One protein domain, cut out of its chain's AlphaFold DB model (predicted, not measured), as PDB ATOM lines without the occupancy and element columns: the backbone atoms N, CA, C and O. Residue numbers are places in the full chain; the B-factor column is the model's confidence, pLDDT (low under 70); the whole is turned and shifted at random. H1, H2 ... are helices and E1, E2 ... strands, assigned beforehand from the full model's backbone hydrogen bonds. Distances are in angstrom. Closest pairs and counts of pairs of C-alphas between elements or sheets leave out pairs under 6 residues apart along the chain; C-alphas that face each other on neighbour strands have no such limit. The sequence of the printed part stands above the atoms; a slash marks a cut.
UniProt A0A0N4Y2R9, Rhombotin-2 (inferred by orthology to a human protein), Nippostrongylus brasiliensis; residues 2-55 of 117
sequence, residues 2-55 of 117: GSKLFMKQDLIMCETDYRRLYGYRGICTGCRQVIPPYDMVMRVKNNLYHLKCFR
ATOM      1  N   GLY A   2     158.824  15.282 185.819       57.53
ATOM      2  CA  GLY A   2     157.926  15.770 186.872       57.53
ATOM      3  C   GLY A   2     158.657  15.940 188.201       57.53
ATOM      4  O   GLY A   2     159.231  14.980 188.711       57.53
ATOM      5  N   SER A   3     158.640  17.147 188.759       71.44
ATOM      6  CA  SER A   3     159.153  17.422 190.100       71.44
ATOM      7  C   SER A   3     158.205  16.815 191.137       71.44
ATOM      8  O   SER A   3     157.024  17.158 191.164       71.44
ATOM      9  N   LYS A   4     158.695  15.908 191.990       81.50
ATOM     10  CA  LYS A   4     157.908  15.396 193.119       81.50
ATOM     11  C   LYS A   4     157.770  16.495 194.174       81.50
ATOM     12  O   LYS A   4     158.775  17.016 194.663       81.50
ATOM     13  N   LEU A   5     156.530  16.837 194.507       87.56
ATOM     14  CA  LEU A   5     156.184  17.764 195.580       87.56
ATOM     15  C   LEU A   5     155.739  16.966 196.804       87.56
ATOM     16  O   LEU A   5     154.990  15.997 196.684       87.56
ATOM     17  N   PHE A   6     156.213  17.377 197.973       86.25
ATOM     18  CA  PHE A   6     155.915  16.750 199.254       86.25
ATOM     19  C   PHE A   6     155.226  17.778 200.147       86.25
ATOM     20  O   PHE A   6     155.683  18.915 200.243       86.25
ATOM     21  N   MET A   7     154.138  17.380 200.803       89.19
ATOM     22  CA  MET A   7     153.389  18.237 201.723       89.19
ATOM     23  C   MET A   7     153.542  17.724 203.152       89.19
ATOM     24  O   MET A   7     153.343  16.533 203.408       89.19
ATOM     25  N   LYS A   8     153.909  18.607 204.086       88.06
ATOM     26  CA  LYS A   8     153.983  18.292 205.520       88.06
ATOM     27  C   LYS A   8     153.832  19.567 206.344       88.06
ATOM     28  O   LYS A   8     154.510  20.542 206.049       88.06
ATOM     29  N   GLN A   9     152.974  19.536 207.370       87.12
ATOM     30  CA  GLN A   9     152.642  20.706 208.207       87.12
ATOM     31  C   GLN A   9     152.216  21.926 207.368       87.12
ATOM     32  O   GLN A   9     152.745  23.015 207.549       87.12
ATOM     33  N   ASP A  10     151.332  21.708 206.389       87.88
ATOM     34  CA  ASP A  10     150.819  22.731 205.459       87.88
ATOM     35  C   ASP A  10     151.872  23.452 204.592       87.88
ATOM     36  O   ASP A  10     151.557  24.392 203.867       87.88
ATOM     37  N   LEU A  11     153.119  22.967 204.580       91.12
ATOM     38  CA  LEU A  11     154.180  23.433 203.688       91.12
ATOM     39  C   LEU A  11     154.330  22.488 202.491       91.12
ATOM     40  O   LEU A  11     154.504  21.278 202.661       91.12
ATOM     41  N   ILE A  12     154.311  23.053 201.279       91.88
ATOM     42  CA  ILE A  12     154.672  22.360 200.035       91.88
ATOM     43  C   ILE A  12     156.169  22.550 199.803       91.88
ATOM     44  O   ILE A  12     156.661  23.673 199.722       91.88
ATOM     45  N   MET A  13     156.893  21.444 199.682       89.69
ATOM     46  CA  MET A  13     158.344  21.418 199.523       89.69
ATOM     47  C   MET A  13     158.742  20.544 198.339       89.69
ATOM     48  O   MET A  13     158.053  19.579 197.991       89.69
ATOM     49  N   CYS A  14     159.894  20.842 197.738       90.75
ATOM     50  CA  CYS A  14     160.511  19.921 196.792       90.75
ATOM     51  C   CYS A  14     161.087  18.693 197.521       90.75
ATOM     52  O   CYS A  14     161.286  18.709 198.738       90.75
ATOM     53  N   GLU A  15     161.392  17.624 196.780       86.56
ATOM     54  CA  GLU A  15     162.012  16.416 197.346       86.56
ATOM     55  C   GLU A  15     163.280  16.714 198.161       86.56
ATOM     56  O   GLU A  15     163.495  16.129 199.225       86.56
ATOM     57  N   THR A  16     164.101  17.645 197.672       85.44
ATOM     58  CA  THR A  16     165.358  18.048 198.305       85.44
ATOM     59  C   THR A  16     165.113  18.698 199.663       85.44
ATOM     60  O   THR A  16     165.740  18.305 200.646       85.44
ATOM     61  N   ASP A  17     164.173  19.641 199.747       87.00
ATOM     62  CA  ASP A  17     163.848  20.344 200.992       87.00
ATOM     63  C   ASP A  17     163.162  19.417 201.992       87.00
ATOM     64  O   ASP A  17     163.495  19.422 203.180       87.00
ATOM     65  N   TYR A  18     162.277  18.547 201.501       88.25
ATOM     66  CA  TYR A  18     161.650  17.532 202.334       88.25
ATOM     67  C   TYR A  18     162.699  16.604 202.962       88.25
ATOM     68  O   TYR A  18     162.682  16.390 204.176       88.25
ATOM     69  N   ARG A  19     163.664  16.101 202.176       84.12
ATOM     70  CA  ARG A  19     164.791  15.314 202.709       84.12
ATOM     71  C   ARG A  19     165.685  16.134 203.632       84.12
ATOM     72  O   ARG A  19     166.128  15.614 204.650       84.12
ATOM     73  N   ARG A  20     165.939  17.405 203.336       83.69
ATOM     74  CA  ARG A  20     166.773  18.269 204.182       83.69
ATOM     75  C   ARG A  20     166.172  18.471 205.576       83.69
ATOM     76  O   ARG A  20     166.899  18.432 206.571       83.69
ATOM     77  N   LEU A  21     164.861  18.683 205.645       84.06
ATOM     78  CA  LEU A  21     164.150  18.976 206.889       84.06
ATOM     79  C   LEU A  21     163.755  17.706 207.649       84.06
ATOM     80  O   LEU A  21     163.907  17.657 208.869       84.06
ATOM     81  N   TYR A  22     163.308  16.672 206.934       83.19
ATOM     82  CA  TYR A  22     162.685  15.476 207.514       83.19
ATOM     83  C   TYR A  22     163.370  14.157 207.145       83.19
ATOM     84  O   TYR A  22     162.878  13.092 207.516       83.19
ATOM     85  N   GLY A  23     164.469  14.196 206.396       82.06
ATOM     86  CA  GLY A  23     165.239  13.004 206.066       82.06
ATOM     87  C   GLY A  23     165.966  12.428 207.280       82.06
ATOM     88  O   GLY A  23     166.215  13.106 208.279       82.06
ATOM     89  N   TYR A  24     166.315  11.148 207.177       80.00
ATOM     90  CA  TYR A  24     167.024  10.427 208.225       80.00
ATOM     91  C   TYR A  24     168.418  11.023 208.457       80.00
ATOM     92  O   TYR A  24     169.219  11.131 207.528       80.00
ATOM     93  N   ARG A  25     168.712  11.385 209.710       83.62
ATOM     94  CA  ARG A  25     170.026  11.875 210.141       83.62
ATOM     95  C   ARG A  25     170.796  10.726 210.784       83.62
ATOM     96  O   ARG A  25     170.316  10.130 211.744       83.62
ATOM     97  N   GLY A  26     171.974  10.413 210.252       89.75
ATOM     98  CA  GLY A  26     172.884   9.406 210.811       89.75
ATOM     99  C   GLY A  26     174.033  10.041 211.590       89.75
ATOM    100  O   GLY A  26     174.269  11.238 211.469       89.75
ATOM    101  N   ILE A  27     174.785   9.250 212.358       93.75
ATOM    102  CA  ILE A  27     176.061   9.677 212.956       93.75
ATOM    103  C   ILE A  27     177.183   8.937 212.236       93.75
ATOM    104  O   ILE A  27     177.129   7.716 212.086       93.75
ATOM    105  N   CYS A  28     178.196   9.669 211.778       94.25
ATOM    106  CA  CYS A  28     179.358   9.081 211.132       94.25
ATOM    107  C   CYS A  28     180.237   8.379 212.172       94.25
ATOM    108  O   CYS A  28     180.777   9.036 213.055       94.25
ATOM    109  N   THR A  29     180.486   7.080 212.027       93.38
ATOM    110  CA  THR A  29     181.342   6.316 212.948       93.38
ATOM    111  C   THR A  29     182.803   6.789 212.910       93.38
ATOM    112  O   THR A  29     183.464   6.795 213.942       93.38
ATOM    113  N   GLY A  30     183.288   7.260 211.753       90.56
ATOM    114  CA  GLY A  30     184.660   7.764 211.592       90.56
ATOM    115  C   GLY A  30     184.953   9.088 212.314       90.56
ATOM    116  O   GLY A  30     185.911   9.170 213.072       90.56
ATOM    117  N   CYS A  31     184.142  10.136 212.104       92.75
ATOM    118  CA  CYS A  31     184.368  11.456 212.720       92.75
ATOM    119  C   CYS A  31     183.428  11.791 213.889       92.75
ATOM    120  O   CYS A  31     183.556  12.864 214.472       92.75
ATOM    121  N   ARG A  32     182.470  10.915 214.215       93.50
ATOM    122  CA  ARG A  32     181.443  11.096 215.262       93.50
ATOM    123  C   ARG A  32     180.548  12.330 215.090       93.50
ATOM    124  O   ARG A  32     179.882  12.746 216.031       93.50
ATOM    125  N   GLN A  33     180.499  12.901 213.889       94.00
ATOM    126  CA  GLN A  33     179.623  14.026 213.554       94.00
ATOM    127  C   GLN A  33     178.312  13.543 212.931       94.00
ATOM    128  O   GLN A  33     178.258  12.477 212.312       94.00
ATOM    129  N   VAL A  34     177.261  14.350 213.080       92.75
ATOM    130  CA  VAL A  34     175.967  14.113 212.432       92.75
ATOM    131  C   VAL A  34     176.127  14.259 210.923       92.75
ATOM    132  O   VAL A  34     176.645  15.266 210.447       92.75
ATOM    133  N   ILE A  35     175.655  13.260 210.185       92.50
ATOM    134  CA  ILE A  35     175.587  13.272 208.731       92.50
ATOM    135  C   ILE A  35     174.296  13.993 208.326       92.50
ATOM    136  O   ILE A  35     173.203  13.549 208.713       92.50
ATOM    137  N   PRO A  36     174.388  15.086 207.552       89.06
ATOM    138  CA  PRO A  36     173.218  15.739 206.996       89.06
ATOM    139  C   PRO A  36     172.398  14.775 206.121       89.06
ATOM    140  O   PRO A  36     172.963  13.968 205.388       89.06
ATOM    141  N   PRO A  37     171.062  14.875 206.125       85.44
ATOM    142  CA  PRO A  37     170.194  13.931 205.415       85.44
ATOM    143  C   PRO A  37     170.252  14.048 203.878       85.44
ATOM    144  O   PRO A  37     169.674  13.222 203.173       85.44
ATOM    145  N   TYR A  38     170.919  15.078 203.351       81.88
ATOM    146  CA  TYR A  38     171.174  15.269 201.920       81.88
ATOM    147  C   TYR A  38     172.571  14.793 201.488       81.88
ATOM    148  O   TYR A  38     172.821  14.705 200.287       81.88
ATOM    149  N   ASP A  39     173.464  14.486 202.435       87.31
ATOM    150  CA  ASP A  39     174.816  14.023 202.128       87.31
ATOM    151  C   ASP A  39     174.804  12.547 201.728       87.31
ATOM    152  O   ASP A  39     174.089  11.715 202.292       87.31
ATOM    153  N   MET A  40     175.644  12.207 200.751       86.88
ATOM    154  CA  MET A  40     175.895  10.815 200.396       86.88
ATOM    155  C   MET A  40     176.714  10.131 201.494       86.88
ATOM    156  O   MET A  40     177.675  10.693 202.029       86.88
ATOM    157  N   VAL A  41     176.352   8.887 201.802       90.50
ATOM    158  CA  VAL A  41     176.966   8.106 202.877       90.50
ATOM    159  C   VAL A  41     177.400   6.736 202.395       90.50
ATOM    160  O   VAL A  41     176.734   6.115 201.567       90.50
ATOM    161  N   MET A  42     178.483   6.235 202.982       90.75
ATOM    162  CA  MET A  42     178.844   4.824 202.915       90.75
ATOM    163  C   MET A  42     178.218   4.098 204.099       90.75
ATOM    164  O   MET A  42     178.374   4.513 205.251       90.75
ATOM    165  N   ARG A  43     177.523   2.995 203.819       90.69
ATOM    166  CA  ARG A  43     176.953   2.120 204.843       90.69
ATOM    167  C   ARG A  43     177.682   0.788 204.836       90.69
ATOM    168  O   ARG A  43     177.699   0.095 203.823       90.69
ATOM    169  N   VAL A  44     178.246   0.419 205.982       88.50
ATOM    170  CA  VAL A  44     178.916  -0.870 206.172       88.50
ATOM    171  C   VAL A  44     178.367  -1.514 207.433       88.50
ATOM    172  O   VAL A  44     178.558  -1.002 208.534       88.50
ATOM    173  N   LYS A  45     177.680  -2.650 207.274       87.69
ATOM    174  CA  LYS A  45     176.922  -3.303 208.354       87.69
ATOM    175  C   LYS A  45     175.959  -2.298 209.020       87.69
ATOM    176  O   LYS A  45     175.056  -1.781 208.362       87.69
ATOM    177  N   ASN A  46     176.189  -1.992 210.298       87.31
ATOM    178  CA  ASN A  46     175.387  -1.069 211.101       87.31
ATOM    179  C   ASN A  46     176.012   0.330 211.224       87.31
ATOM    180  O   ASN A  46     175.444   1.190 211.889       87.31
ATOM    181  N   ASN A  47     177.151   0.569 210.571       89.69
ATOM    182  CA  ASN A  47     177.886   1.823 210.661       89.69
ATOM    183  C   ASN A  47     177.656   2.692 209.423       89.69
ATOM    184  O   ASN A  47     177.552   2.196 208.293       89.69
ATOM    185  N   LEU A  48     177.609   4.002 209.652       91.75
ATOM    186  CA  LEU A  48     177.507   5.022 208.616       91.75
ATOM    187  C   LEU A  48     178.792   5.838 208.592       91.75
ATOM    188  O   LEU A  48     179.349   6.165 209.637       91.75
ATOM    189  N   TYR A  49     179.248   6.197 207.400       91.44
ATOM    190  CA  TYR A  49     180.443   7.007 207.207       91.44
ATOM    191  C   TYR A  49     180.173   8.072 206.145       91.44
ATOM    192  O   TYR A  49     179.527   7.797 205.134       91.44
ATOM    193  N   HIS A  50     180.700   9.283 206.338       93.19
ATOM    194  CA  HIS A  50     180.827  10.223 205.223       93.19
ATOM    195  C   HIS A  50     181.731   9.615 204.144       93.19
ATOM    196  O   HIS A  50     182.684   8.915 204.490       93.19
ATOM    197  N   LEU A  51     181.521   9.962 202.869       90.19
ATOM    198  CA  LEU A  51     182.407   9.516 201.781       90.19
ATOM    199  C   LEU A  51     183.886   9.833 202.083       90.19
ATOM    200  O   LEU A  51     184.737   8.961 202.001       90.19
ATOM    201  N   LYS A  52     184.174  11.049 202.572       90.62
ATOM    202  CA  LYS A  52     185.525  11.489 202.984       90.62
ATOM    203  C   LYS A  52     186.091  10.776 204.222       90.62
ATOM    204  O   LYS A  52     187.293  10.834 204.477       90.62
ATOM    205  N   CYS A  53     185.219  10.190 205.042       91.69
ATOM    206  CA  CYS A  53     185.595   9.438 206.240       91.69
ATOM    207  C   CYS A  53     185.735   7.941 205.949       91.69
ATOM    208  O   CYS A  53     186.193   7.206 206.819       91.69
ATOM    209  N   PHE A  54     185.333   7.490 204.759       92.25
ATOM    210  CA  PHE A  54     185.475   6.113 204.322       92.25
ATOM    211  C   PHE A  54     186.889   5.883 203.772       92.25
ATOM    212  O   PHE A  54     187.123   5.861 202.567       92.25
ATOM    213  N   ARG A  55     187.847   5.775 204.693       92.56
ATOM    214  CA  ARG A  55     189.282   5.627 204.426       92.56
ATOM    215  C   ARG A  55     189.914   4.675 205.430       92.56
ATOM    216  O   ARG A  55     189.321   4.421 206.482       92.56
TER     217      ARG A  55
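This is residues 2 to 55 of the 117 residues of the protein "Rhombotin-2 (inferred by orthology to a human protein)" of Nippostrongylus brasiliensis (UniProt A0A0N4Y2R9). Two small hairpins of strands, E1 with E2 and E3 with E4, stand at opposite ends of an elongated, loosely built domain, with the short helix H1 beside the first hairpin. A long stretch without a named element, residues 23 to 40, runs from H1 to the end that holds E3 and E4 and folds back there, residues 26 to 27 pairing with residues 34 to 35, before it leads into E3. The printed part has 54 residues with one named helix and four named strands, in the order E1 E2 H1 E3 E4; each of the two sheets has two antiparallel strands, and the class is mixed, with under half of the residues in named elements. The whole is loose, with a radius of gyration of the C-alphas of 13.6 A, and spans 40 by 23 by 18 A.

E1 holds residues 5 to 8, 10.2 A from first to last C-alpha, and begins with C-alpha 5 at (156.184, 17.764, 195.580). E2, residues 11 to 14, is 10.0 A long. H1, residues 15 to 22, is 10.2 A long and ends with C-alpha 22 at (162.685, 15.476, 207.514). E3, residues 41 to 44, is 9.8 A long. E4, residues 47 to 50, is 10.4 A long and ends with C-alpha 50 at (180.827, 10.223, 205.223).

E1 and E2 form an antiparallel hairpin, with 146 degrees between their directions. N 6 and O 13 are 2.9 A apart and N 8 and O 11 are 3.1 A apart, both within hydrogen-bond range. H1 and E1 have 3 pairs of C-alphas within 8 A, the closest being those of Leu 5 and Glu 15, 6.2 A apart. E2 and H1 are near each other, with 5 pairs of C-alphas within 10 A. In H1 every O i to N i+4 pair is within hydrogen-bond range. E3 and E4 form the other antiparallel hairpin, at 151 degrees; N 42 and O 49 are within hydrogen-bond range at 2.9 A, as are N 44 and O 47 at 3.0 A. E1 and E2 are each apart from E3 and E4, and H1 is apart from E4. Residues 26 to 27 and residues 34 to 35 make a short antiparallel pairing outside the named strands.

The two C-alphas farthest apart are those of Asp 10 and Arg 55, at 42.1 A. The printed part has no cut. The link from H1 to E3 is long, with 18 residues, while those from E1 to E2, E2 to H1 and E3 to E4 are tight. The mean pLDDT of the printed part is 87.9, and one printed residue, Gly 2, is under 70.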